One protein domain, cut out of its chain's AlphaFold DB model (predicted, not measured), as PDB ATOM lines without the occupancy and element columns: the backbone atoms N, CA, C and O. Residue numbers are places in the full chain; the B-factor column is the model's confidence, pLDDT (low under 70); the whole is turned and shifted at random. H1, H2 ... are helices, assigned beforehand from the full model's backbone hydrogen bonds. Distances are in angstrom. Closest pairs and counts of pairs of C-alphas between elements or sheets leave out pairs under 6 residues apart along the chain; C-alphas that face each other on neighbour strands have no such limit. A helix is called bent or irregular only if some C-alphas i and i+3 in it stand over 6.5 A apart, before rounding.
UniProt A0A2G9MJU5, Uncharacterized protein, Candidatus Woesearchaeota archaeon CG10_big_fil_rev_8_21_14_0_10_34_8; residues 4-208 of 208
ATOM      1  N   GLU A   4     252.570  83.881 198.592       94.31
ATOM      2  CA  GLU A   4     253.114  82.637 199.150       94.31
ATOM      3  C   GLU A   4     254.606  82.474 198.844       94.31
ATOM      4  O   GLU A   4     255.404  82.226 199.750       94.31
ATOM      5  N   ASN A   5     255.014  82.730 197.597       93.81
ATOM      6  CA  ASN A   5     256.420  82.652 197.197       93.81
ATOM      7  C   ASN A   5     257.279  83.711 197.904       93.81
ATOM      8  O   ASN A   5     258.418  83.428 198.281       93.81
ATOM      9  N   LYS A   6     256.745  84.919 198.140       94.00
ATOM     10  CA  LYS A   6     257.438  85.958 198.925       94.00
ATOM     11  C   LYS A   6     257.629  85.528 200.382       94.00
ATOM     12  O   LYS A   6     258.711  85.729 200.934       94.00
ATOM     13  N   VAL A   7     256.603  84.937 200.995       94.44
ATOM     14  CA  VAL A   7     256.655  84.450 202.383       94.44
ATOM     15  C   VAL A   7     257.647  83.296 202.513       94.44
ATOM     16  O   VAL A   7     258.483  83.314 203.415       94.44
ATOM     17  N   LEU A   8     257.606  82.323 201.600       93.19
ATOM     18  CA  LEU A   8     258.541  81.198 201.592       93.19
ATOM     19  C   LEU A   8     259.990  81.671 201.422       93.19
ATOM     20  O   LEU A   8     260.862  81.239 202.176       93.19
ATOM     21  N   LYS A   9     260.237  82.611 200.498       92.94
ATOM     22  CA  LYS A   9     261.563  83.215 200.306       92.94
ATOM     23  C   LYS A   9     262.076  83.863 201.593       92.94
ATOM     24  O   LYS A   9     263.171  83.536 202.030       92.94
ATOM     25  N   ARG A  10     261.265  84.698 202.256       93.44
ATOM     26  CA  ARG A  10     261.654  85.335 203.529       93.44
ATOM     27  C   ARG A  10     261.974  84.321 204.627       93.44
ATOM     28  O   ARG A  10     262.912  84.519 205.386       93.44
ATOM     29  N   LYS A  11     261.220  83.224 204.719       94.62
ATOM     30  CA  LYS A  11     261.504  82.166 205.699       94.62
ATOM     31  C   LYS A  11     262.836  81.458 205.416       94.62
ATOM     32  O   LYS A  11     263.579  81.185 206.355       94.62
ATOM     33  N   LYS A  12     263.151  81.215 204.139       94.00
ATOM     34  CA  LYS A  12     264.449  80.675 203.701       94.00
ATOM     35  C   LYS A  12     265.595  81.621 204.071       94.00
ATOM     36  O   LYS A  12     266.570  81.192 204.672       94.00
ATOM     37  N   ASP A  13     265.418  82.906 203.785       93.94
ATOM     38  CA  ASP A  13     266.370  83.974 204.088       93.94
ATOM     39  C   ASP A  13     266.685  84.065 205.597       93.94
ATOM     40  O   ASP A  13     267.847  84.165 205.994       93.94
ATOM     41  N   LEU A  14     265.658  83.957 206.450       95.50
ATOM     42  CA  LEU A  14     265.816  83.918 207.908       95.50
ATOM     43  C   LEU A  14     266.568  82.666 208.378       95.50
ATOM     44  O   LEU A  14     267.422  82.764 209.258       95.50
ATOM     45  N   ALA A  15     266.279  81.496 207.803       95.56
ATOM     46  CA  ALA A  15     266.980  80.258 208.142       95.56
ATOM     47  C   ALA A  15     268.463  80.297 207.743       95.56
ATOM     48  O   ALA A  15     269.317  79.826 208.496       95.56
ATOM     49  N   ASP A  16     268.782  80.912 206.605       94.75
ATOM     50  CA  ASP A  16     270.160  81.109 206.154       94.75
ATOM     51  C   ASP A  16     270.937  82.014 207.109       94.75
ATOM     52  O   ASP A  16     272.021  81.650 207.560       94.75
ATOM     53  N   ALA A  17     270.358  83.152 207.493       96.12
ATOM     54  CA  ALA A  17     270.985  84.038 208.469       96.12
ATOM     55  C   ALA A  17     271.148  83.351 209.837       96.12
ATOM     56  O   ALA A  17     272.230  83.391 210.419       96.12
ATOM     57  N   THR A  18     270.109  82.663 210.323       97.19
ATOM     58  CA  THR A  18     270.130  81.963 211.623       97.19
ATOM     59  C   THR A  18     271.222  80.897 211.667       97.19
ATOM     60  O   THR A  18     271.968  80.807 212.645       97.19
ATOM     61  N   SER A  19     271.334  80.087 210.612       96.62
ATOM     62  CA  SER A  19     272.334  79.020 210.537       96.62
ATOM     63  C   SER A  19     273.756  79.567 210.449       96.62
ATOM     64  O   SER A  19     274.623  79.102 211.190       96.62
ATOM     65  N   ALA A  20     273.985  80.593 209.624       95.19
ATOM     66  CA  ALA A  20     275.279  81.262 209.530       95.19
ATOM     67  C   ALA A  20     275.698  81.873 210.876       95.19
ATOM     68  O   ALA A  20     276.815  81.645 211.333       95.19
ATOM     69  N   ILE A  21     274.792  82.595 211.543       96.56
ATOM     70  CA  ILE A  21     275.030  83.190 212.865       96.56
ATOM     71  C   ILE A  21     275.390  82.109 213.885       96.56
ATOM     72  O   ILE A  21     276.430  82.203 214.530       96.56
ATOM     73  N   SER A  22     274.570  81.059 213.986       97.81
ATOM     74  CA  SER A  22     274.759  79.987 214.973       97.81
ATOM     75  C   SER A  22     276.096  79.264 214.800       97.81
ATOM     76  O   SER A  22     276.693  78.839 215.784       97.81
ATOM     77  N   PHE A  23     276.584  79.152 213.559       96.94
ATOM     78  CA  PHE A  23     277.883  78.555 213.264       96.94
ATOM     79  C   PHE A  23     279.057  79.506 213.532       96.94
ATOM     80  O   PHE A  23     280.051  79.125 214.145       96.94
ATOM     81  N   ILE A  24     278.961  80.746 213.044       96.25
ATOM     82  CA  ILE A  24     280.089  81.685 212.992       96.25
ATOM     83  C   ILE A  24     280.298  82.392 214.333       96.25
ATOM     84  O   ILE A  24     281.434  82.717 214.677       96.25
ATOM     85  N   PHE A  25     279.231  82.677 215.086       97.19
ATOM     86  CA  PHE A  25     279.317  83.529 216.276       97.19
ATOM     87  C   PHE A  25     280.243  82.985 217.361       97.19
ATOM     88  O   PHE A  25     281.061  83.779 217.826       97.19
ATOM     89  N   PRO A  26     280.231  81.685 217.710       97.38
ATOM     90  CA  PRO A  26     281.189  81.144 218.671       97.38
ATOM     91  C   PRO A  26     282.642  81.395 218.258       97.38
ATOM     92  O   PRO A  26     283.456  81.847 219.054       97.38
ATOM     93  N   ILE A  27     282.950  81.158 216.982       96.94
ATOM     94  CA  ILE A  27     284.306  81.257 216.432       96.94
ATOM     95  C   ILE A  27     284.764  82.712 216.410       96.94
ATOM     96  O   ILE A  27     285.864  83.035 216.842       96.94
ATOM     97  N   ALA A  28     283.903  83.605 215.933       96.62
ATOM     98  CA  ALA A  28     284.215  85.022 215.889       96.62
ATOM     99  C   ALA A  28     284.330  85.635 217.291       96.62
ATOM    100  O   ALA A  28     285.204  86.464 217.498       96.62
ATOM    101  N   THR A  29     283.515  85.191 218.253       96.94
ATOM    102  CA  THR A  29     283.631  85.622 219.656       96.94
ATOM    103  C   THR A  29     284.975  85.201 220.229       96.94
ATOM    104  O   THR A  29     285.691  86.035 220.762       96.94
ATOM    105  N   PHE A  30     285.373  83.939 220.028       96.31
ATOM    106  CA  PHE A  30     286.694  83.462 220.436       96.31
ATOM    107  C   PHE A  30     287.827  84.293 219.818       96.31
ATOM    108  O   PHE A  30     288.756  84.684 220.515       96.31
ATOM    109  N   ILE A  31     287.756  84.587 218.518       96.31
ATOM    110  CA  ILE A  31     288.764  85.411 217.836       96.31
ATOM    111  C   ILE A  31     288.833  86.812 218.445       96.31
ATOM    112  O   ILE A  31     289.923  87.303 218.726       96.31
ATOM    113  N   GLU A  32     287.685  87.454 218.638       95.75
ATOM    114  CA  GLU A  32     287.605  88.819 219.152       95.75
ATOM    115  C   GLU A  32     288.153  88.912 220.572       95.75
ATOM    116  O   GLU A  32     289.053  89.712 220.814       95.75
ATOM    117  N   THR A  33     287.682  88.057 221.479       95.25
ATOM    118  CA  THR A  33     288.036  88.155 222.898       95.25
ATOM    119  C   THR A  33     289.411  87.569 223.215       95.25
ATOM    120  O   THR A  33     290.072  88.023 224.145       95.25
ATOM    121  N   ARG A  34     289.894  86.575 222.448       93.88
ATOM    122  CA  ARG A  34     291.170  85.889 222.745       93.88
ATOM    123  C   ARG A  34     292.339  86.280 221.871       93.88
ATOM    124  O   ARG A  34     293.464  86.257 222.352       93.88
ATOM    125  N   LEU A  35     292.104  86.549 220.590       93.38
ATOM    126  CA  LEU A  35     293.192  86.831 219.651       93.38
ATOM    127  C   LEU A  35     293.343  88.328 219.407       93.38
ATOM    128  O   LEU A  35     294.461  88.819 219.304       93.38
ATOM    129  N   ALA A  36     292.224  89.041 219.289       95.00
ATOM    130  CA  ALA A  36     292.217  90.480 219.052       95.00
ATOM    131  C   ALA A  36     292.124  91.306 220.342       95.00
ATOM    132  O   ALA A  36     292.252  92.525 220.266       95.00
ATOM    133  N   GLU A  37     291.899  90.660 221.494       94.56
ATOM    134  CA  GLU A  37     291.748  91.307 222.808       94.56
ATOM    135  C   GLU A  37     290.703  92.439 222.789       94.56
ATOM    136  O   GLU A  37     290.856  93.478 223.436       94.56
ATOM    137  N   ILE A  38     289.654  92.277 221.981       94.31
ATOM    138  CA  ILE A  38     288.505  93.178 221.972       94.31
ATOM    139  C   ILE A  38     287.688  92.853 223.218       94.31
ATOM    140  O   ILE A  38     287.315  91.698 223.420       94.31
ATOM    141  N   SER A  39     287.399  93.877 224.020       94.25
ATOM    142  CA  SER A  39     286.613  93.733 225.249       94.25
ATOM    143  C   SER A  39     285.271  93.059 224.966       94.25
ATOM    144  O   SER A  39     284.624  93.362 223.954       94.25
ATOM    145  N   ASP A  40     284.818  92.228 225.893       94.25
ATOM    146  CA  ASP A  40     283.568  91.473 225.800       94.25
ATOM    147  C   ASP A  40     282.348  92.347 225.463       94.25
ATOM    148  O   ASP A  40     281.556  91.965 224.601       94.25
ATOM    149  N   GLU A  41     282.241  93.547 226.048       93.12
ATOM    150  CA  GLU A  41     281.182  94.525 225.746       93.12
ATOM    151  C   GLU A  41     281.130  94.854 224.247       93.12
ATOM    152  O   GLU A  41     280.118  94.647 223.571       93.12
ATOM    153  N   LYS A  42     282.257  95.320 223.696       94.94
ATOM    154  CA  LYS A  42     282.375  95.669 222.277       94.94
ATOM    155  C   LYS A  42     282.152  94.454 221.388       94.94
ATOM    156  O   LYS A  42     281.481  94.572 220.365       94.94
ATOM    157  N   SER A  43     282.660  93.279 221.766       95.94
ATOM    158  CA  SER A  43     282.403  92.044 221.019       95.94
ATOM    159  C   SER A  43     280.908  91.704 221.002       95.94
ATOM    160  O   SER A  43     280.361  91.393 219.942       95.94
ATOM    161  N   LEU A  44     280.209  91.832 222.131       95.56
ATOM    162  CA  LEU A  44     278.772  91.589 222.224       95.56
ATOM    163  C   LEU A  44     277.981  92.558 221.336       95.56
ATOM    164  O   LEU A  44     277.139  92.120 220.544       95.56
ATOM    165  N   VAL A  45     278.292  93.857 221.391       95.69
ATOM    166  CA  VAL A  45     277.700  94.864 220.494       95.69
ATOM    167  C   VAL A  45     277.978  94.503 219.030       95.69
ATOM    168  O   VAL A  45     277.066  94.522 218.197       95.69
ATOM    169  N   SER A  46     279.205  94.070 218.718       96.44
ATOM    170  CA  SER A  46     279.589  93.595 217.386       96.44
ATOM    171  C   SER A  46     278.725  92.409 216.934       96.44
ATOM    172  O   SER A  46     278.344  92.351 215.762       96.44
ATOM    173  N   ARG A  47     278.372  91.469 217.829       96.44
ATOM    174  CA  ARG A  47     277.503  90.312 217.526       96.44
ATOM    175  C   ARG A  47     276.070  90.734 217.256       96.44
ATOM    176  O   ARG A  47     275.494  90.283 216.265       96.44
ATOM    177  N   VAL A  48     275.510  91.606 218.090       96.50
ATOM    178  CA  VAL A  48     274.144  92.120 217.909       96.50
ATOM    179  C   VAL A  48     274.034  92.851 216.572       96.50
ATOM    180  O   VAL A  48     273.148  92.548 215.767       96.50
ATOM    181  N   PHE A  49     274.991  93.732 216.274       96.06
ATOM    182  CA  PHE A  49     275.033  94.435 214.997       96.06
ATOM    183  C   PHE A  49     275.247  93.471 213.819       96.06
ATOM    184  O   PHE A  49     274.504  93.519 212.838       96.06
ATOM    185  N   SER A  50     276.186  92.522 213.938       95.88
ATOM    186  CA  SER A  50     276.414  91.467 212.934       95.88
ATOM    187  C   SER A  50     275.147  90.660 212.650       95.88
ATOM    188  O   SER A  50     274.900  90.315 211.496       95.88
ATOM    189  N   ALA A  51     274.343  90.351 213.672       96.44
ATOM    190  CA  ALA A  51     273.092  89.616 213.517       96.44
ATOM    191  C   ALA A  51     272.063  90.442 212.739       96.44
ATOM    192  O   ALA A  51     271.496  89.948 211.765       96.44
ATOM    193  N   GLY A  52     271.871  91.714 213.107       96.38
ATOM    194  CA  GLY A  52     270.980  92.627 212.384       96.38
ATOM    195  C   GLY A  52     271.382  92.793 210.916       96.38
ATOM    196  O   GLY A  52     270.544  92.683 210.012       96.38
ATOM    197  N   VAL A  53     272.683  92.959 210.668       94.94
ATOM    198  CA  VAL A  53     273.262  92.999 209.322       94.94
ATOM    199  C   VAL A  53     272.974  91.689 208.588       94.94
ATOM    200  O   VAL A  53     272.368  91.722 207.518       94.94
ATOM    201  N   ALA A  54     273.314  90.535 209.167       94.38
ATOM    202  CA  ALA A  54     273.117  89.226 208.552       94.38
ATOM    203  C   ALA A  54     271.648  88.959 208.191       94.38
ATOM    204  O   ALA A  54     271.378  88.552 207.061       94.38
ATOM    205  N   TYR A  55     270.686  89.253 209.068       95.69
ATOM    206  CA  TYR A  55     269.262  89.093 208.745       95.69
ATOM    207  C   TYR A  55     268.794  90.016 207.611       95.69
ATOM    208  O   TYR A  55     267.888  89.657 206.859       95.69
ATOM    209  N   SER A  56     269.431  91.176 207.448       95.00
ATOM    210  CA  SER A  56     269.062  92.159 206.425       95.00
ATOM    211  C   SER A  56     269.670  91.856 205.053       95.00
ATOM    212  O   SER A  56     269.040  92.102 204.022       95.00
ATOM    213  N   ILE A  57     270.900  91.335 205.013       93.94
ATOM    214  CA  ILE A  57     271.685  91.272 203.771       93.94
ATOM    215  C   ILE A  57     272.004  89.862 203.286       93.94
ATOM    216  O   ILE A  57     272.321  89.722 202.104       93.94
ATOM    217  N   THR A  58     271.916  88.831 204.140       90.69
ATOM    218  CA  THR A  58     272.212  87.436 203.752       90.69
ATOM    219  C   THR A  58     271.563  87.052 202.418       90.69
ATOM    220  O   THR A  58     272.263  86.487 201.581       90.69
ATOM    221  N   PRO A  59     270.306  87.434 202.107       89.56
ATOM    222  CA  PRO A  59     269.692  87.090 200.821       89.56
ATOM    223  C   PRO A  59     270.446  87.661 199.617       89.56
ATOM    224  O   PRO A  59     270.666  86.961 198.629       89.56
ATOM    225  N   LYS A  60     270.891  88.921 199.715       93.31
ATOM    226  CA  LYS A  60     271.676  89.591 198.670       93.31
ATOM    227  C   LYS A  60     273.069  88.980 198.556       93.31
ATOM    228  O   LYS A  60     273.546  88.759 197.449       93.31
ATOM    229  N   VAL A  61     273.692  88.661 199.691       91.88
ATOM    230  CA  VAL A  61     274.992  87.980 199.742       91.88
ATOM    231  C   VAL A  61     274.890  86.591 199.102       91.88
ATOM    232  O   VAL A  61     275.766  86.206 198.331       91.88
ATOM    233  N   MET A  62     273.805  85.851 199.339       90.44
ATOM    234  CA  MET A  62     273.604  84.547 198.715       90.44
ATOM    235  C   MET A  62     273.330  84.634 197.217       90.44
ATOM    236  O   MET A  62     273.809  83.794 196.451       90.44
ATOM    237  N   GLU A  63     272.577  85.641 196.788       92.19
ATOM    238  CA  GLU A  63     272.340  85.908 195.374       92.19
ATOM    239  C   GLU A  63     273.637  86.287 194.649       92.19
ATOM    240  O   GLU A  63     273.935  85.724 193.596       92.19
ATOM    241  N   LEU A  64     274.441  87.173 195.239       94.12
ATOM    242  CA  LEU A  64     275.728  87.579 194.685       94.12
ATOM    243  C   LEU A  64     276.675  86.382 194.549       94.12
ATOM    244  O   LEU A  64     277.219  86.179 193.469       94.12
ATOM    245  N   ARG A  65     276.771  85.514 195.567       92.00
ATOM    246  CA  ARG A  65     277.539  84.256 195.486       92.00
ATOM    247  C   ARG A  65     277.103  83.378 194.309       92.00
ATOM    248  O   ARG A  65     277.937  82.767 193.646       92.00
ATOM    249  N   LYS A  66     275.795  83.252 194.058       92.50
ATOM    250  CA  LYS A  66     275.296  82.462 192.917       92.50
ATOM    251  C   LYS A  66     275.721  83.086 191.590       92.50
ATOM    252  O   LYS A  66     276.189  82.367 190.712       92.50
ATOM    253  N   ARG A  67     275.605  84.411 191.466       95.81
ATOM    254  CA  ARG A  67     276.025  85.153 190.269       95.81
ATOM    255  C   ARG A  67     277.530  85.034 190.024       95.81
ATOM    256  O   ARG A  67     277.924  84.793 188.890       95.81
ATOM    257  N   THR A  68     278.367  85.133 191.060       96.38
ATOM    258  CA  THR A  68     279.827  84.989 190.910       96.38
ATOM    259  C   THR A  68     280.217  83.574 190.492       96.38
ATOM    260  O   THR A  68     281.051  83.421 189.604       96.38
ATOM    261  N   LYS A  69     279.564  82.536 191.036       94.50
ATOM    262  CA  LYS A  69     279.753  81.154 190.564       94.50
ATOM    263  C   LYS A  69     279.412  81.006 189.084       94.50
ATOM    264  O   LYS A  69     280.215  80.463 188.336       94.50
ATOM    265  N   GLN A  70     278.261  81.525 188.660       95.50
ATOM    266  CA  GLN A  70     277.837  81.480 187.257       95.50
ATOM    267  C   GLN A  70     278.813  82.220 186.337       95.50
ATOM    268  O   GLN A  70     279.190  81.680 185.301       95.50
ATOM    269  N   TYR A  71     279.259  83.414 186.738       97.12
ATOM    270  CA  TYR A  71     280.230  84.213 185.990       97.12
ATOM    271  C   TYR A  71     281.573  83.491 185.815       97.12
ATOM    272  O   TYR A  71     282.161  83.529 184.741       97.12
ATOM    273  N   LEU A  72     282.028  82.774 186.845       96.69
ATOM    274  CA  LEU A  72     283.258  81.977 186.812       96.69
ATOM    275  C   LEU A  72     283.070  80.582 186.190       96.69
ATOM    276  O   LEU A  72     283.984  79.763 186.232       96.69
ATOM    277  N   GLY A  73     281.886  80.273 185.651       96.44
ATOM    278  CA  GLY A  73     281.588  78.967 185.062       96.44
ATOM    279  C   GLY A  73     281.491  77.814 186.071       96.44
ATOM    280  O   GLY A  73     281.486  76.656 185.664       96.44
ATOM    281  N   ILE A  74     281.382  78.104 187.372       93.69
ATOM    282  CA  ILE A  74     281.216  77.107 188.437       93.69
ATOM    283  C   ILE A  74     279.749  76.665 188.470       93.69
ATOM    284  O   ILE A  74     278.872  77.355 188.998       93.69
ATOM    285  N   ARG A  75     279.492  75.493 187.898       92.44
ATOM    286  CA  ARG A  75     278.176  74.858 187.767       92.44
ATOM    287  C   ARG A  75     277.937  73.821 188.871       92.44
ATOM    288  O   ARG A  75     278.808  73.541 189.695       92.44
ATOM    289  N   GLU A  76     276.734  73.250 188.919       86.19
ATOM    290  CA  GLU A  76     276.377  72.230 189.919       86.19
ATOM    291  C   GLU A  76     277.207  70.944 189.779       86.19
ATOM    292  O   GLU A  76     277.591  70.342 190.787       86.19
ATOM    293  N   ASP A  77     277.533  70.577 188.540       89.44
ATOM    294  CA  ASP A  77     278.367  69.440 188.138       89.44
ATOM    295  C   ASP A  77     279.877  69.702 188.266       89.44
ATOM    296  O   ASP A  77     280.676  68.781 188.116       89.44
ATOM    297  N   SER A  78     280.286  70.933 188.591       91.88
ATOM    298  CA  SER A  78     281.690  71.251 188.840       91.88
ATOM    299  C   SER A  78     282.238  70.496 190.051       91.88
ATOM    300  O   SER A  78     281.504  70.151 190.985       91.88
ATOM    301  N   HIS A  79     283.556  70.294 190.058       91.75
ATOM    302  CA  HIS A  79     284.256  69.603 191.135       91.75
ATOM    303  C   HIS A  79     283.975  70.261 192.499       91.75
ATOM    304  O   HIS A  79     283.959  71.490 192.622       91.75
ATOM    305  N   GLU A  80     283.754  69.453 193.544       87.44
ATOM    306  CA  GLU A  80     283.375  69.969 194.870       87.44
ATOM    307  C   GLU A  80     284.455  70.890 195.448       87.44
ATOM    308  O   GLU A  80     284.131  71.943 195.988       87.44
ATOM    309  N   ILE A  81     285.733  70.563 195.228       90.75
ATOM    310  CA  ILE A  81     286.868  71.406 195.638       90.75
ATOM    311  C   ILE A  81     286.777  72.809 195.026       90.75
ATOM    312  O   ILE A  81     286.953  73.789 195.742       90.75
ATOM    313  N   THR A  82     286.435  72.941 193.741       92.94
ATOM    314  CA  THR A  82     286.294  74.252 193.085       92.94
ATOM    315  C   THR A  82     285.158  75.065 193.706       92.94
ATOM    316  O   THR A  82     285.303  76.264 193.951       92.94
ATOM    317  N   LYS A  83     284.032  74.410 194.018       89.75
ATOM    318  CA  LYS A  83     282.899  75.048 194.703       89.75
ATOM    319  C   LYS A  83     283.294  75.510 196.107       89.75
ATOM    320  O   LYS A  83     282.977  76.645 196.457       89.75
ATOM    321  N   LEU A  84     283.997  74.669 196.867       89.62
ATOM    322  CA  LEU A  84     284.479  74.977 198.217       89.62
ATOM    323  C   LEU A  84     285.523  76.097 198.216       89.62
ATOM    324  O   LEU A  84     285.454  76.975 199.066       89.62
ATOM    325  N   PHE A  85     286.439  76.112 197.249       93.25
ATOM    326  CA  PHE A  85     287.466  77.145 197.124       93.25
ATOM    327  C   PHE A  85     286.868  78.520 196.806       93.25
ATOM    328  O   PHE A  85     287.194  79.507 197.460       93.25
ATOM    329  N   HIS A  86     285.926  78.587 195.859       94.69
ATOM    330  CA  HIS A  86     285.171  79.818 195.615       94.69
ATOM    331  C   HIS A  86     284.437  80.282 196.878       94.69
ATOM    332  O   HIS A  86     284.451  81.460 197.217       94.69
ATOM    333  N   ASP A  87     283.777  79.356 197.569       92.56
ATOM    334  CA  ASP A  87     283.001  79.629 198.777       92.56
ATOM    335  C   ASP A  87     283.870  80.131 199.940       92.56
ATOM    336  O   ASP A  87     283.471  81.062 200.639       92.56
ATOM    337  N   ALA A  88     285.072  79.576 200.089       93.19
ATOM    338  CA  ALA A  88     286.113  80.048 200.991       93.19
ATOM    339  C   ALA A  88     286.526  81.490 200.677       93.19
ATOM    340  O   ALA A  88     286.411  82.359 201.540       93.19
ATOM    341  N   ILE A  89     286.940  81.767 199.434       95.25
ATOM    342  CA  ILE A  89     287.344  83.118 199.005       95.25
ATOM    343  C   ILE A  89     286.211  84.116 199.228       95.25
ATOM    344  O   ILE A  89     286.428  85.191 199.783       95.25
ATOM    345  N   TYR A  90     284.995  83.753 198.827       94.00
ATOM    346  CA  TYR A  90     283.825  84.607 198.962       94.00
ATOM    347  C   TYR A  90     283.547  84.966 200.429       94.00
ATOM    348  O   TYR A  90     283.327  86.133 200.751       94.00
ATOM    349  N   ALA A  91     283.606  83.982 201.332       92.62
ATOM    350  CA  ALA A  91     283.435  84.206 202.765       92.62
ATOM    351  C   ALA A  91     284.572  85.048 203.369       92.62
ATOM    352  O   ALA A  91     284.307  85.942 204.176       92.62
ATOM    353  N   GLY A  92     285.820  84.807 202.956       94.25
ATOM    354  CA  GLY A  92     286.978  85.601 203.366       94.25
ATOM    355  C   GLY A  92     286.845  87.070 202.958       94.25
ATOM    356  O   GLY A  92     286.930  87.951 203.810       94.25
ATOM    357  N   LEU A  93     286.545  87.343 201.684       95.00
ATOM    358  CA  LEU A  93     286.338  88.705 201.170       95.00
ATOM    359  C   LEU A  93     285.191  89.427 201.881       95.00
ATOM    360  O   LEU A  93     285.301  90.615 202.194       95.00
ATOM    361  N   TRP A  94     284.102  88.707 202.161       92.00
ATOM    362  CA  TRP A  94     282.990  89.244 202.933       92.00
ATOM    363  C   TRP A  94     283.434  89.667 204.340       92.00
ATOM    364  O   TRP A  94     283.160  90.790 204.766       92.00
ATOM    365  N   GLY A  95     284.172  88.797 205.037       92.12
ATOM    366  CA  GLY A  95     284.761  89.100 206.339       92.12
ATOM    367  C   GLY A  95     285.671  90.328 206.287       92.12
ATOM    368  O   GLY A  95     285.472  91.262 207.056       92.12
ATOM    369  N   PHE A  96     286.602  90.367 205.338       96.50
ATOM    370  CA  PHE A  96     287.552  91.468 205.183       96.50
ATOM    371  C   PHE A  96     286.865  92.820 204.962       96.50
ATOM    372  O   PHE A  96     287.234  93.817 205.574       96.50
ATOM    373  N   THR A  97     285.833  92.847 204.115       95.19
ATOM    374  CA  THR A  97     285.151  94.091 203.732       95.19
ATOM    375  C   THR A  97     284.276  94.633 204.860       95.19
ATOM    376  O   THR A  97     284.172  95.841 205.056       95.19
ATOM    377  N   VAL A  98     283.607  93.747 205.598       95.06
ATOM    378  CA  VAL A  98     282.516  94.143 206.500       95.06
ATOM    379  C   VAL A  98     282.985  94.269 207.945       95.06
ATOM    380  O   VAL A  98     282.462  95.099 208.686       95.06
ATOM    381  N   ARG A  99     283.979  93.480 208.370       95.31
ATOM    382  CA  ARG A  99     284.422  93.449 209.773       95.31
ATOM    383  C   ARG A  99     284.970  94.775 210.297       95.31
ATOM    384  O   ARG A  99     284.546  95.134 211.392       95.31
ATOM    385  N   PRO A 100     285.796  95.541 209.556       97.31
ATOM    386  CA  PRO A 100     286.266  96.836 210.041       97.31
ATOM    387  C   PRO A 100     285.112  97.777 210.400       97.31
ATOM    388  O   PRO A 100     285.115  98.381 211.465       97.31
ATOM    389  N   LEU A 101     284.078  97.834 209.552       96.94
ATOM    390  CA  LEU A 101     282.896  98.664 209.795       96.94
ATOM    391  C   LEU A 101     282.115  98.199 211.029       96.94
ATOM    392  O   LEU A 101     281.671  99.028 211.816       96.94
ATOM    393  N   ILE A 102     281.973  96.884 211.217       96.50
ATOM    394  CA  ILE A 102     281.307  96.324 212.401       96.50
ATOM    395  C   ILE A 102     282.059  96.705 213.682       96.50
ATOM    396  O   ILE A 102     281.412  97.086 214.652       96.50
ATOM    397  N   TYR A 103     283.393  96.638 213.685       96.62
ATOM    398  CA  TYR A 103     284.192  96.997 214.861       96.62
ATOM    399  C   TYR A 103     284.129  98.491 215.188       96.62
ATOM    400  O   TYR A 103     283.998  98.860 216.352       96.62
ATOM    401  N   LEU A 104     284.149  99.350 214.167       96.94
ATOM    402  CA  LEU A 104     283.983 100.791 214.362       96.94
ATOM    403  C   LEU A 104     282.604 101.121 214.950       96.94
ATOM    404  O   LEU A 104     282.505 101.902 215.891       96.94
ATOM    405  N   VAL A 105     281.539 100.488 214.444       96.50
ATOM    406  CA  VAL A 105     280.176 100.671 214.975       96.50
ATOM    407  C   VAL A 105     280.037 100.111 216.394       96.50
ATOM    408  O   VAL A 105     279.267 100.655 217.181       96.50
ATOM    409  N   SER A 106     280.795  99.073 216.757       94.56
ATOM    410  CA  SER A 106     280.828  98.566 218.133       94.56
ATOM    411  C   SER A 106     281.690  99.400 219.087       94.56
ATOM    412  O   SER A 106     281.879  98.990 220.227       94.56
ATOM    413  N   GLY A 107     282.241 100.534 218.643       95.06
ATOM    414  CA  GLY A 107     283.060 101.417 219.477       95.06
ATOM    415  C   GLY A 107     284.500 100.938 219.683       95.06
ATOM    416  O   GLY A 107     285.182 101.405 220.599       95.06
ATOM    417  N   GLU A 108     284.995 100.000 218.868       96.94
ATOM    418  CA  GLU A 108     286.426  99.706 218.852       96.94
ATOM    419  C   GLU A 108     287.163 100.775 218.045       96.94
ATOM    420  O   GLU A 108     286.795 101.084 216.913       96.94
ATOM    421  N   THR A 109     288.201 101.351 218.645       97.12
ATOM    422  CA  THR A 109     288.993 102.449 218.075       97.12
ATOM    423  C   THR A 109     290.469 102.090 217.966       97.12
ATOM    424  O   THR A 109     291.214 102.784 217.277       97.12
ATOM    425  N   ASP A 110     290.913 101.011 218.620       97.19
ATOM    426  CA  ASP A 110     292.279 100.520 218.488       97.19
ATOM    427  C   ASP A 110     292.473  99.855 217.114       97.19
ATOM    428  O   ASP A 110     292.019  98.737 216.849       97.19
ATOM    429  N   ALA A 111     293.194 100.550 216.229       97.62
ATOM    430  CA  ALA A 111     293.483 100.086 214.876       97.62
ATOM    431  C   ALA A 111     294.197  98.723 214.846       97.62
ATOM    432  O   ALA A 111     293.968  97.935 213.924       97.62
ATOM    433  N   LYS A 112     295.030  98.411 215.850       97.50
ATOM    434  CA  LYS A 112     295.725  97.123 215.947       97.50
ATOM    435  C   LYS A 112     294.725  96.002 216.227       97.50
ATOM    436  O   LYS A 112     294.755  94.989 215.526       97.50
ATOM    437  N   LYS A 113     293.811  96.190 217.184       97.00
ATOM    438  CA  LYS A 113     292.760  95.202 217.500       97.00
ATOM    439  C   LYS A 113     291.818  94.986 216.320       97.00
ATOM    440  O   LYS A 113     291.543  93.844 215.954       97.00
ATOM    441  N   ILE A 114     291.408  96.067 215.650       97.50
ATOM    442  CA  ILE A 114     290.583  96.011 214.431       97.50
ATOM    443  C   ILE A 114     291.290  95.220 213.328       97.50
ATOM    444  O   ILE A 114     290.671  94.357 212.697       97.50
ATOM    445  N   ALA A 115     292.577  95.489 213.089       97.56
ATOM    446  CA  ALA A 115     293.352  94.809 212.059       97.56
ATOM    447  C   ALA A 115     293.503  93.312 212.361       97.56
ATOM    448  O   ALA A 115     293.213  92.487 211.492       97.56
ATOM    449  N   ILE A 116     293.878  92.951 213.595       96.56
ATOM    450  CA  ILE A 116     294.021  91.551 214.026       96.56
ATOM    451  C   ILE A 116     292.677  90.826 213.939       96.56
ATOM    452  O   ILE A 116     292.589  89.774 213.306       96.56
ATOM    453  N   GLY A 117     291.612  91.406 214.500       96.31
ATOM    454  CA  GLY A 117     290.273  90.827 214.455       96.31
ATOM    455  C   GLY A 117     289.758  90.662 213.024       96.31
ATOM    456  O   GLY A 117     289.149  89.645 212.694       96.31
ATOM    457  N   THR A 118     290.026  91.624 212.140       97.56
ATOM    458  CA  THR A 118     289.629  91.543 210.726       97.56
ATOM    459  C   THR A 118     290.412  90.455 210.003       97.56
ATOM    460  O   THR A 118     289.809  89.630 209.315       97.56
ATOM    461  N   ALA A 119     291.734  90.410 210.176       97.75
ATOM    462  CA  ALA A 119     292.594  89.411 209.551       97.75
ATOM    463  C   ALA A 119     292.240  87.992 210.017       97.75
ATOM    464  O   ALA A 119     292.054  87.099 209.189       97.75
ATOM    465  N   ALA A 120     292.060  87.790 211.323       96.56
ATOM    466  CA  ALA A 120     291.725  86.492 211.898       96.56
ATOM    467  C   ALA A 120     290.336  85.998 211.460       96.56
ATOM    468  O   ALA A 120     290.183  84.828 211.096       96.56
ATOM    469  N   VAL A 121     289.326  86.876 211.411       95.19
ATOM    470  CA  VAL A 121     288.001  86.497 210.891       95.19
ATOM    471  C   VAL A 121     288.033  86.254 209.381       95.19
ATOM    472  O   VAL A 121     287.383  85.326 208.906       95.19
ATOM    473  N   THR A 122     288.807  87.032 208.624       95.88
ATOM    474  CA  THR A 122     289.010  86.813 207.183       95.88
ATOM    475  C   THR A 122     289.619  85.438 206.927       95.88
ATOM    476  O   THR A 122     289.070  84.658 206.150       95.88
ATOM    477  N   LEU A 123     290.703  85.104 207.633       97.06
ATOM    478  CA  LEU A 123     291.359  83.803 207.536       97.06
ATOM    479  C   LEU A 123     290.415  82.667 207.941       97.06
ATOM    480  O   LEU A 123     290.326  81.653 207.253       97.06
ATOM    481  N   SER A 124     289.639  82.865 209.005       94.56
ATOM    482  CA  SER A 124     288.615  81.904 209.417       94.56
ATOM    483  C   SER A 124     287.533  81.737 208.352       94.56
ATOM    484  O   SER A 124     287.086  80.621 208.119       94.56
ATOM    485  N   GLY A 125     287.149  82.802 207.647       93.75
ATOM    486  CA  GLY A 125     286.248  82.742 206.495       93.75
ATOM    487  C   GLY A 125     286.828  81.943 205.326       93.75
ATOM    488  O   GLY A 125     286.106  81.164 204.711       93.75
ATOM    489  N   LEU A 126     288.131  82.058 205.061       95.06
ATOM    490  CA  LEU A 126     288.811  81.246 204.047       95.06
ATOM    491  C   LEU A 126     288.830  79.758 204.427       95.06
ATOM    492  O   LEU A 126     288.594  78.899 203.586       95.06
ATOM    493  N   ILE A 127     289.065  79.434 205.698       96.00
ATOM    494  CA  ILE A 127     289.125  78.040 206.162       96.00
ATOM    495  C   ILE A 127     287.717  77.433 206.258       96.00
ATOM    496  O   ILE A 127     287.476  76.298 205.847       96.00
ATOM    497  N   LEU A 128     286.769  78.195 206.797       94.62
ATOM    498  CA  LEU A 128     285.449  77.711 207.190       94.62
ATOM    499  C   LEU A 128     284.340  78.097 206.215       94.62
ATOM    500  O   LEU A 128     283.200  77.692 206.433       94.62
ATOM    501  N   GLY A 129     284.616  78.846 205.147       91.12
ATOM    502  CA  GLY A 129     283.594  79.306 204.202       91.12
ATOM    503  C   GLY A 129     282.843  78.152 203.539       91.12
ATOM    504  O   GLY A 129     281.612  78.149 203.509       91.12
ATOM    505  N   GLY A 130     283.572  77.122 203.102       89.44
ATOM    506  CA  GLY A 130     282.992  75.875 202.598       89.44
ATOM    507  C   GLY A 130     282.086  75.184 203.630       89.44
ATOM    508  O   GLY A 130     280.888  75.041 203.368       89.44
ATOM    509  N   PRO A 131     282.608  74.805 204.814       91.62
ATOM    510  CA  PRO A 131     281.813  74.232 205.903       91.62
ATOM    511  C   PRO A 131     280.597  75.070 206.317       91.62
ATOM    512  O   PRO A 131     279.509  74.527 206.472       91.62
ATOM    513  N   THR A 132     280.744  76.390 206.439       91.38
ATOM    514  CA  THR A 132     279.658  77.311 206.812       91.38
ATOM    515  C   THR A 132     278.521  77.237 205.799       91.38
ATOM    516  O   THR A 132     277.360  77.059 206.159       91.38
ATOM    517  N   LEU A 133     278.849  77.324 204.508       88.00
ATOM    518  CA  LEU A 133     277.854  77.279 203.440       88.00
ATOM    519  C   LEU A 133     277.221  75.891 203.299       88.00
ATOM    520  O   LEU A 133     276.034  75.792 202.992       88.00
ATOM    521  N   TYR A 134     277.978  74.829 203.579       86.81
ATOM    522  CA  TYR A 134     277.435  73.480 203.710       86.81
ATOM    523  C   TYR A 134     276.420  73.400 204.860       86.81
ATOM    524  O   TYR A 134     275.307  72.925 204.650       86.81
ATOM    525  N   VAL A 135     276.753  73.916 206.049       92.69
ATOM    526  CA  VAL A 135     275.854  73.945 207.216       92.69
ATOM    527  C   VAL A 135     274.562  74.693 206.904       92.69
ATOM    528  O   VAL A 135     273.491  74.204 207.257       92.69
ATOM    529  N   MET A 136     274.633  75.821 206.194       92.50
ATOM    530  CA  MET A 136     273.438  76.550 205.752       92.50
ATOM    531  C   MET A 136     272.547  75.676 204.859       92.50
ATOM    532  O   MET A 136     271.349  75.569 205.107       92.50
ATOM    533  N   ASP A 137     273.119  74.988 203.866       88.88
ATOM    534  CA  ASP A 137     272.361  74.091 202.982       88.88
ATOM    535  C   ASP A 137     271.728  72.906 203.749       88.88
ATOM    536  O   ASP A 137     270.589  72.525 203.470       88.88
ATOM    537  N   VAL A 138     272.428  72.336 204.742       92.50
ATOM    538  CA  VAL A 138     271.876  71.290 205.626       92.50
ATOM    539  C   VAL A 138     270.741  71.839 206.483       92.50
ATOM    540  O   VAL A 138     269.690  71.210 206.616       92.50
ATOM    541  N   PHE A 139     270.927  73.035 207.035       95.62
ATOM    542  CA  PHE A 139     269.936  73.682 207.878       95.62
ATOM    543  C   PHE A 139     268.636  73.934 207.109       95.62
ATOM    544  O   PHE A 139     267.566  73.644 207.641       95.62
ATOM    545  N   ARG A 140     268.712  74.373 205.841       93.19
ATOM    546  CA  ARG A 140     267.539  74.541 204.960       93.19
ATOM    547  C   ARG A 140     266.751  73.251 204.745       93.19
ATOM    548  O   ARG A 140     265.518  73.295 204.791       93.19
ATOM    549  N   ASP A 141     267.430  72.122 204.532       93.81
ATOM    550  CA  ASP A 141     266.762  70.814 204.449       93.81
ATOM    551  C   ASP A 141     266.104  70.467 205.780       93.81
ATOM    552  O   ASP A 141     264.962  70.006 205.824       93.81
ATOM    553  N   PHE A 142     266.784  70.753 206.889       95.38
ATOM    554  CA  PHE A 142     266.276  70.380 208.197       95.38
ATOM    555  C   PHE A 142     265.026  71.156 208.611       95.38
ATOM    556  O   PHE A 142     264.124  70.592 209.237       95.38
ATOM    557  N   VAL A 143     264.927  72.421 208.210       95.88
ATOM    558  CA  VAL A 143     263.720  73.231 208.419       95.88
ATOM    559  C   VAL A 143     262.642  72.997 207.350       95.88
ATOM    560  O   VAL A 143     261.488  73.379 207.564       95.88
ATOM    561  N   GLY A 144     262.983  72.309 206.253       92.12
ATOM    562  CA  GLY A 144     262.061  71.878 205.201       92.12
ATOM    563  C   GLY A 144     261.855  72.880 204.060       92.12
ATOM    564  O   GLY A 144     260.793  72.863 203.445       92.12
ATOM    565  N   PHE A 145     262.824  73.762 203.784       91.81
ATOM    566  CA  PHE A 145     262.724  74.738 202.685       91.81
ATOM    567  C   PHE A 145     263.312  74.253 201.361       91.81
ATOM    568  O   PHE A 145     262.876  74.706 200.307       91.81
ATOM    569  N   GLU A 146     264.307  73.370 201.395       88.31
ATOM    570  CA  GLU A 146     265.005  72.892 200.201       88.31
ATOM    571  C   GLU A 146     265.579  71.509 200.495       88.31
ATOM    572  O   GLU A 146     266.312  71.356 201.465       88.31
ATOM    573  N   LYS A 147     265.225  70.495 199.699       85.38
ATOM    574  CA  LYS A 147     265.807  69.161 199.866       85.38
ATOM    575  C   LYS A 147     267.224  69.164 199.318       85.38
ATOM    576  O   LYS A 147     267.450  69.556 198.175       85.38
ATOM    577  N   THR A 148     268.163  68.698 200.128       79.31
ATOM    578  CA  THR A 148     269.567  68.615 199.730       79.31
ATOM    579  C   THR A 148     269.924  67.156 199.457       79.31
ATOM    580  O   THR A 148     270.373  66.429 200.346       79.31
ATOM    581  N   ASP A 149     269.728  66.725 198.210       67.56
ATOM    582  CA  ASP A 149     269.743  65.299 197.851       67.56
ATOM    583  C   ASP A 149     271.141  64.655 197.866       67.56
ATOM    584  O   ASP A 149     271.252  63.443 198.027       67.56
ATOM    585  N   ARG A 150     272.227  65.434 197.740       69.38
ATOM    586  CA  ARG A 150     273.594  64.879 197.594       69.38
ATOM    587  C   ARG A 150     274.554  65.140 198.751       69.38
ATOM    588  O   ARG A 150     275.540  64.426 198.885       69.38
ATOM    589  N   ARG A 151     274.311  66.168 199.565       75.56
ATOM    590  CA  ARG A 151     275.269  66.611 200.596       75.56
ATOM    591  C   ARG A 151     275.013  65.999 201.970       75.56
ATOM    592  O   ARG A 151     275.937  65.921 202.769       75.56
ATOM    593  N   ILE A 152     273.782  65.575 202.245       83.31
ATOM    594  CA  ILE A 152     273.369  65.051 203.551       83.31
ATOM    595  C   ILE A 152     273.398  63.520 203.507       83.31
ATOM    596  O   ILE A 152     272.831  62.948 202.579       83.31
ATOM    597  N   PRO A 153     273.986  62.825 204.497       87.31
ATOM    598  CA  PRO A 153     273.944  61.366 204.545       87.31
ATOM    599  C   PRO A 153     272.509  60.819 204.491       87.31
ATOM    600  O   PRO A 153     271.617  61.330 205.176       87.31
ATOM    601  N   ASN A 154     272.299  59.721 203.753       89.69
ATOM    602  CA  ASN A 154     270.992  59.063 203.569       89.69
ATOM    603  C   ASN A 154     270.236  58.826 204.889       89.69
ATOM    604  O   ASN A 154     269.008  58.890 204.936       89.69
ATOM    605  N   TYR A 155     270.971  58.573 205.975       92.81
ATOM    606  CA  TYR A 155     270.417  58.409 207.316       92.81
ATOM    607  C   TYR A 155     269.595  59.622 207.775       92.81
ATOM    608  O   TYR A 155     268.476  59.450 208.255       92.81
ATOM    609  N   PHE A 156     270.116  60.841 207.600       91.62
ATOM    610  CA  PHE A 156     269.429  62.074 207.992       91.62
ATOM    611  C   PHE A 156     268.320  62.440 207.011       91.62
ATOM    612  O   PHE A 156     267.261  62.900 207.433       91.62
ATOM    613  N   GLN A 157     268.518  62.176 205.717       89.81
ATOM    614  CA  GLN A 157     267.511  62.452 204.690       89.81
ATOM    615  C   GLN A 157     266.192  61.713 204.951       89.81
ATOM    616  O   GLN A 157     265.124  62.293 204.766       89.81
ATOM    617  N   ARG A 158     266.271  60.466 205.438       91.81
ATOM    618  CA  ARG A 158     265.116  59.603 205.742       91.81
ATOM    619  C   ARG A 158     264.425  59.923 207.074       91.81
ATOM    620  O   ARG A 158     263.424  59.288 207.404       91.81
ATOM    621  N   ARG A 159     264.942  60.862 207.876       95.69
ATOM    622  CA  ARG A 159     264.311  61.243 209.150       95.69
ATOM    623  C   ARG A 159     263.058  62.084 208.925       95.69
ATOM    624  O   ARG A 159     262.950  62.827 207.952       95.69
ATOM    625  N   SER A 160     262.115  61.979 209.861       95.50
ATOM    626  CA  SER A 160     260.886  62.772 209.826       95.50
ATOM    627  C   SER A 160     261.195  64.269 209.938       95.50
ATOM    628  O   SER A 160     262.158  64.677 210.592       95.50
ATOM    629  N   VAL A 161     260.336  65.103 209.347       93.81
ATOM    630  CA  VAL A 161     260.473  66.572 209.375       93.81
ATOM    631  C   VAL A 161     260.576  67.107 210.809       93.81
ATOM    632  O   VAL A 161     261.303  68.060 211.062       93.81
ATOM    633  N   ARG A 162     259.890  66.474 211.771       96.44
ATOM    634  CA  ARG A 162     259.956  66.857 213.192       96.44
ATOM    635  C   ARG A 162     261.354  66.648 213.772       96.44
ATOM    636  O   ARG A 162     261.891  67.568 214.374       96.44
ATOM    637  N   ILE A 163     261.959  65.480 213.537       97.19
ATOM    638  CA  ILE A 163     263.314  65.173 214.020       97.19
ATOM    639  C   ILE A 163     264.323  66.145 213.413       97.19
ATOM    640  O   ILE A 163     265.141  66.706 214.135       97.19
ATOM    641  N   LYS A 164     264.233  66.395 212.102       95.94
ATOM    642  CA  LYS A 164     265.113  67.351 211.425       95.94
ATOM    643  C   LYS A 164     265.023  68.758 212.035       95.94
ATOM    644  O   LYS A 164     266.050  69.358 212.342       95.94
ATOM    645  N   LYS A 165     263.809  69.247 212.312       96.25
ATOM    646  CA  LYS A 165     263.597  70.531 213.002       96.25
ATOM    647  C   LYS A 165     264.163  70.540 214.422       96.25
ATOM    648  O   LYS A 165     264.762  71.538 214.805       96.25
ATOM    649  N   CYS A 166     264.033  69.450 215.182       97.56
ATOM    650  CA  CYS A 166     264.667  69.338 216.500       97.56
ATOM    651  C   CYS A 166     266.194  69.440 216.412       97.56
ATOM    652  O   CYS A 166     266.795  70.141 217.219       97.56
ATOM    653  N   ILE A 167     266.815  68.809 215.411       96.88
ATOM    654  CA  ILE A 167     268.264  68.919 215.187       96.88
ATOM    655  C   ILE A 167     268.647  70.360 214.825       96.88
ATOM    656  O   ILE A 167     269.604  70.889 215.380       96.88
ATOM    657  N   ALA A 168     267.883  71.022 213.950       96.88
ATOM    658  CA  ALA A 168     268.111  72.427 213.610       96.88
ATOM    659  C   ALA A 168     267.998  73.351 214.839       96.88
ATOM    660  O   ALA A 168     268.856  74.203 215.043       96.88
ATOM    661  N   MET A 169     266.989  73.163 215.696       97.69
ATOM    662  CA  MET A 169     266.866  73.924 216.948       97.69
ATOM    663  C   MET A 169     268.027  73.642 217.905       97.69
ATOM    664  O   MET A 169     268.582  74.577 218.477       97.69
ATOM    665  N   GLY A 170     268.425  72.374 218.040       98.12
ATOM    666  CA  GLY A 170     269.587  71.978 218.834       98.12
ATOM    667  C   GLY A 170     270.861  72.666 218.353       98.12
ATOM    668  O   GLY A 170     271.587  73.224 219.164       98.12
ATOM    669  N   PHE A 171     271.080  72.727 217.039       97.50
ATOM    670  CA  PHE A 171     272.207  73.438 216.436       97.50
ATOM    671  C   PHE A 171     272.242  74.930 216.811       97.50
ATOM    672  O   PHE A 171     273.291  75.438 217.205       97.50
ATOM    673  N   VAL A 172     271.096  75.621 216.755       98.06
ATOM    674  CA  VAL A 172     270.996  77.031 217.175       98.06
ATOM    675  C   VAL A 172     271.296  77.181 218.666       98.06
ATOM    676  O   VAL A 172     272.101  78.028 219.049       98.06
ATOM    677  N   ALA A 173     270.699  76.331 219.506       98.06
ATOM    678  CA  ALA A 173     270.939  76.342 220.946       98.06
ATOM    679  C   ALA A 173     272.421  76.100 221.275       98.06
ATOM    680  O   ALA A 173     272.996  76.826 222.080       98.06
ATOM    681  N   THR A 174     273.070  75.144 220.603       97.94
ATOM    682  CA  THR A 174     274.510  74.896 220.741       97.94
ATOM    683  C   THR A 174     275.332  76.121 220.346       97.94
ATOM    684  O   THR A 174     276.247  76.481 221.081       97.94
ATOM    685  N   GLY A 175     274.998  76.799 219.244       97.44
ATOM    686  CA  GLY A 175     275.675  78.031 218.831       97.44
ATOM    687  C   GLY A 175     275.582  79.144 219.881       97.44
ATOM    688  O   GLY A 175     276.586  79.778 220.210       97.44
ATOM    689  N   ILE A 176     274.403  79.340 220.474       96.75
ATOM    690  CA  ILE A 176     274.197  80.316 221.556       96.75
ATOM    691  C   ILE A 176     275.012  79.926 222.797       96.75
ATOM    692  O   ILE A 176     275.764  80.747 223.317       96.75
ATOM    693  N   CYS A 177     274.921  78.667 223.238       97.19
ATOM    694  CA  CYS A 177     275.646  78.182 224.413       97.19
ATOM    695  C   CYS A 177     277.164  78.294 224.243       97.19
ATOM    696  O   CYS A 177     277.845  78.766 225.149       97.19
ATOM    697  N   LEU A 178     277.703  77.899 223.085       97.00
ATOM    698  CA  LEU A 178     279.134  78.018 222.806       97.00
ATOM    699  C   LEU A 178     279.578  79.480 222.804       97.00
ATOM    700  O   LEU A 178     280.613  79.785 223.382       97.00
ATOM    701  N   THR A 179     278.783  80.381 222.223       96.25
ATOM    702  CA  THR A 179     279.059  81.825 222.263       96.25
ATOM    703  C   THR A 179     279.122  82.336 223.706       96.25
ATOM    704  O   THR A 179     280.085  82.999 224.075       96.25
ATOM    705  N   GLY A 180     278.158  81.959 224.554       94.44
ATOM    706  CA  GLY A 180     278.168  82.315 225.976       94.44
ATOM    707  C   GLY A 180     279.368  81.744 226.739       94.44
ATOM    708  O   GLY A 180     279.964  82.437 227.560       94.44
ATOM    709  N   ILE A 181     279.774  80.506 226.438       94.06
ATOM    710  CA  ILE A 181     280.989  79.906 227.010       94.06
ATOM    711  C   ILE A 181     282.230  80.707 226.606       94.06
ATOM    712  O   ILE A 181     283.085  80.914 227.460       94.06
ATOM    713  N   MET A 182     282.328  81.178 225.355       94.19
ATOM    714  CA  MET A 182     283.481  81.970 224.900       94.19
ATOM    715  C   MET A 182     283.638  83.282 225.676       94.19
ATOM    716  O   MET A 182     284.768  83.629 226.012       94.19
ATOM    717  N   TYR A 183     282.533  83.956 226.012       91.00
ATOM    718  CA  TYR A 183     282.560  85.116 226.910       91.00
ATOM    719  C   TYR A 183     282.954  84.718 228.331       91.00
ATOM    720  O   TYR A 183     283.872  85.285 228.901       91.00
ATOM    721  N   LYS A 184     282.357  83.654 228.883       90.00
ATOM    722  CA  LYS A 184     282.667  83.214 230.252       90.00
ATOM    723  C   LYS A 184     284.144  82.878 230.471       90.00
ATOM    724  O   LYS A 184     284.639  83.010 231.584       90.00
ATOM    725  N   ILE A 185     284.827  82.355 229.455       90.38
ATOM    726  CA  ILE A 185     286.248  82.025 229.589       90.38
ATOM    727  C   ILE A 185     287.152  83.242 229.343       90.38
ATOM    728  O   ILE A 185     288.326  83.157 229.703       90.38
ATOM    729  N   SER A 186     286.649  84.313 228.714       86.12
ATOM    730  CA  SER A 186     287.389  85.529 228.340       86.12
ATOM    731  C   SER A 186     288.203  86.103 229.514       86.12
ATOM    732  O   SER A 186     287.800  85.932 230.663       86.12
ATOM    733  N   PRO A 187     289.381  86.721 229.279       73.88
ATOM    734  CA  PRO A 187     290.195  87.281 230.360       73.88
ATOM    735  C   PRO A 187     289.522  88.492 231.018       73.88
ATOM    736  O   PRO A 187     289.691  88.709 232.217       73.88
ATOM    737  N   ASP A 188     288.759  89.257 230.235       71.31
ATOM    738  CA  ASP A 188     287.858  90.279 230.743       71.31
ATOM    739  C   ASP A 188     286.654  89.546 231.339       71.31
ATOM    740  O   ASP A 188     285.798  89.054 230.610       71.31
ATOM    741  N   ASN A 189     286.599  89.413 232.667       58.66
ATOM    742  CA  ASN A 189     285.431  88.876 233.370       58.66
ATOM    743  C   ASN A 189     284.270  89.874 233.254       58.66
ATOM    744  O   ASN A 189     283.966  90.598 234.199       58.66
ATOM    745  N   PHE A 190     283.653  89.949 232.082       62.62
ATOM    746  CA  PHE A 190     282.528  90.829 231.832       62.62
ATOM    747  C   PHE A 190     281.318  90.375 232.643       62.62
ATOM    748  O   PHE A 190     280.711  89.335 232.366       62.62
ATOM    749  N   ASP A 191     280.963  91.166 233.654       67.38
ATOM    750  CA  ASP A 191     279.738  90.963 234.407       67.38
ATOM    751  C   ASP A 191     278.558  91.536 233.614       67.38
ATOM    752  O   ASP A 191     278.251  92.729 233.630       67.38
ATOM    753  N   PHE A 192     277.877  90.647 232.890       67.50
ATOM    754  CA  PHE A 192     276.690  91.000 232.118       67.50
ATOM    755  C   PHE A 192     275.596  91.642 232.987       67.50
ATOM    756  O   PHE A 192     274.834  92.472 232.487       67.50
ATOM    757  N   ALA A 193     275.485  91.256 234.264       72.94
ATOM    758  CA  ALA A 193     274.482  91.820 235.157       72.94
ATOM    759  C   ALA A 193     274.807  93.282 235.482       72.94
ATOM    760  O   ALA A 193     273.915  94.127 235.412       72.94
ATOM    761  N   GLU A 194     276.076  93.588 235.755       76.38
ATOM    762  CA  GLU A 194     276.542  94.957 235.985       76.38
ATOM    763  C   GLU A 194     276.335  95.831 234.740       76.38
ATOM    764  O   GLU A 194     275.720  96.896 234.823       76.38
ATOM    765  N   TYR A 195     276.725  95.334 233.562       75.06
ATOM    766  CA  TYR A 195     276.540  96.062 232.305       75.06
ATOM    767  C   TYR A 195     275.062  96.333 231.979       75.06
ATOM    768  O   TYR A 195     274.700  97.433 231.558       75.06
ATOM    769  N   ALA A 196     274.176  95.351 232.180       77.56
ATOM    770  CA  ALA A 196     272.742  95.533 231.952       77.56
ATOM    771  C   ALA A 196     272.141  96.608 232.874       77.56
ATOM    772  O   ALA A 196     271.276  97.373 232.437       77.56
ATOM    773  N   VAL A 197     272.615  96.690 234.123       82.50
ATOM    774  CA  VAL A 197     272.222  97.747 235.063       82.50
ATOM    775  C   VAL A 197     272.727  99.105 234.574       82.50
ATOM    776  O   VAL A 197     271.907 100.012 234.416       82.50
ATOM    777  N   GLU A 198     274.015  99.238 234.243       82.94
ATOM    778  CA  GLU A 198     274.594 100.500 233.752       82.94
ATOM    779  C   GLU A 198     273.884 101.010 232.487       82.94
ATOM    780  O   GLU A 198     273.500 102.179 232.398       82.94
ATOM    781  N   TYR A 199     273.647 100.128 231.514       82.06
ATOM    782  CA  TYR A 199     272.964 100.484 230.274       82.06
ATOM    783  C   TYR A 199     271.521 100.946 230.523       82.06
ATOM    784  O   TYR A 199     271.051 101.898 229.895       82.06
ATOM    785  N   SER A 200     270.820 100.307 231.467       85.19
ATOM    786  CA  SER A 200     269.466 100.713 231.848       85.19
ATOM    787  C   SER A 200     269.428 102.110 232.474       85.19
ATOM    788  O   SER A 200     268.503 102.870 232.190       85.19
ATOM    789  N   GLU A 201     270.442 102.479 233.263       88.62
ATOM    790  CA  GLU A 201     270.566 103.821 233.839       88.62
ATOM    791  C   GLU A 201     270.873 104.862 232.759       88.62
ATOM    792  O   GLU A 201     270.176 105.872 232.670       88.62
ATOM    793  N   ARG A 202     271.806 104.577 231.840       86.69
ATOM    794  CA  ARG A 202     272.094 105.480 230.711       86.69
ATOM    795  C   ARG A 202     270.854 105.760 229.862       86.69
ATOM    796  O   ARG A 202     270.627 106.900 229.475       86.69
ATOM    797  N   ILE A 203     270.025 104.749 229.578       84.94
ATOM    798  CA  ILE A 203     268.769 104.948 228.832       84.94
ATOM    799  C   ILE A 203     267.820 105.895 229.572       84.94
ATOM    800  O   ILE A 203     267.176 106.722 228.925       84.94
ATOM    801  N   LYS A 204     267.721 105.801 230.904       87.06
ATOM    802  CA  LYS A 204     266.862 106.706 231.684       87.06
ATOM    803  C   LYS A 204     267.293 108.162 231.531       87.06
ATOM    804  O   LYS A 204     266.423 109.027 231.490       87.06
ATOM    805  N   ASP A 205     268.591 108.422 231.406       90.81
ATOM    806  CA  ASP A 205     269.113 109.774 231.191       90.81
ATOM    807  C   ASP A 205     268.810 110.318 229.788       90.81
ATOM    808  O   ASP A 205     268.627 111.520 229.636       90.81
ATOM    809  N   TYR A 206     268.673 109.454 228.776       84.94
ATOM    810  CA  TYR A 206     268.275 109.863 227.419       84.94
ATOM    811  C   TYR A 206     266.765 110.076 227.235       84.94
ATOM    812  O   TYR A 206     266.357 110.655 226.229       84.94
ATOM    813  N   ILE A 207     265.928 109.564 228.143       88.56
ATOM    814  CA  ILE A 207     264.458 109.658 228.052       88.56
ATOM    815  C   ILE A 207     263.907 110.889 228.803       88.56
ATOM    816  O   ILE A 207     262.729 111.217 228.655       88.56
ATOM    817  N   LYS A 208     264.736 111.584 229.587       69.88
ATOM    818  CA  LYS A 208     264.382 112.856 230.238       69.88
ATOM    819  C   LYS A 208     264.596 114.042 229.305       69.88
ATOM    820  O   LYS A 208     263.760 114.969 229.386       69.88
TER     821      LYS A 208
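Overview. This is residues 4 to 208 of the 208 residues of an uncharacterized protein of Candidatus Woesearchaeota archaeon CG10_big_fil_rev_8_21_14_0_10_34_8 (UniProt A0A2G9MJU5). A core of bent helices crosses at angles: H1 runs through it with H2a, H6 and both arms of H4 packed on it, and H3 folds back on H4a as a helical hairpin. The last helix, H7, sticks out from the body with residues 196 to 207. H1a, H1b, H2a and H6 form a bundle, a group of helices packed together, but the packing overall is mostly crossed. The printed part has 205 residues, 168 of them in the seven named helices H1 to H7, in that order along the chain, with no named strand, and its class is all helix. The whole is compact, with a radius of gyration of the C-alphas of 18.6 A, and only just elongated, spanning 56 by 37 by 33 A.

Along the chain. Three helices are bent, though each was assigned as one helix by its hydrogen bonds. H4, residues 111 to 143, bends where C-alphas 127 and 130 are 7.4 A apart, into H4a, 111 to 127, 24.1 A, and H4b, 130 to 143, 20.3 A. H1, residues 4 to 35, has 6.8 A between C-alphas 23 and 26; H1a, 4 to 23, spans 28.8 A, with C-alpha 4 at (253.114, 82.637, 199.150), and H1b is 26 to 35. H2, residues 40 to 71, has 7.6 A between C-alphas 56 and 59; H2a, 40 to 56, spans 24.2 A, and H2b is 59 to 71. H3, residues 80 to 105, 36.8 A, has a kink of 33 degrees near residue 98 and is only just irregular, with C-alphas 97 and 100 7.0 A apart. H5 is 154 to 157; H6, 161 to 185, spans 36.2 A; H7, 192 to 207, spans 22.7 A and ends at (264.458, 109.658, 228.052).

Arrangement. H4a and H3 touch in a hairpin, at a shallow tilt of 19 degrees, opposite ways, closest at the C-alphas of Leu 126 and Ala 88, 4.2 A. H4b touches H1a at a steep tilt of 48 degrees, closest at C-alphas Met 136 and Ser 19, 5.5 A. H1b touches H6, whose residues 175 to 183 alone take part, at 12 degrees, a shallow tilt, the same way; the closest C-alphas, Pro 26 and Thr 179, are 4.2 A apart. H2b and H3 only just touch, with 3 pairs of C-alphas within 8 A, closest Arg 65 and Tyr 90, 7.2 A. H5 is near H4b; H7 touches no helix. Every O i to N i+4 pair is within hydrogen-bond range in H1a, H1b, H2a, H2b, H4a, H4b, H6 and H7, and 20 of 22 in H3; H5 is too short for one.

Size, cuts and confidence. The farthest C-alphas, Asp 77 and Lys 208, are 62.1 A apart. The printed part has no cut and no long link. Mean pLDDT of the printed part is 92.2; residues 149 to 150, 189 to 192 and 208 are under 70.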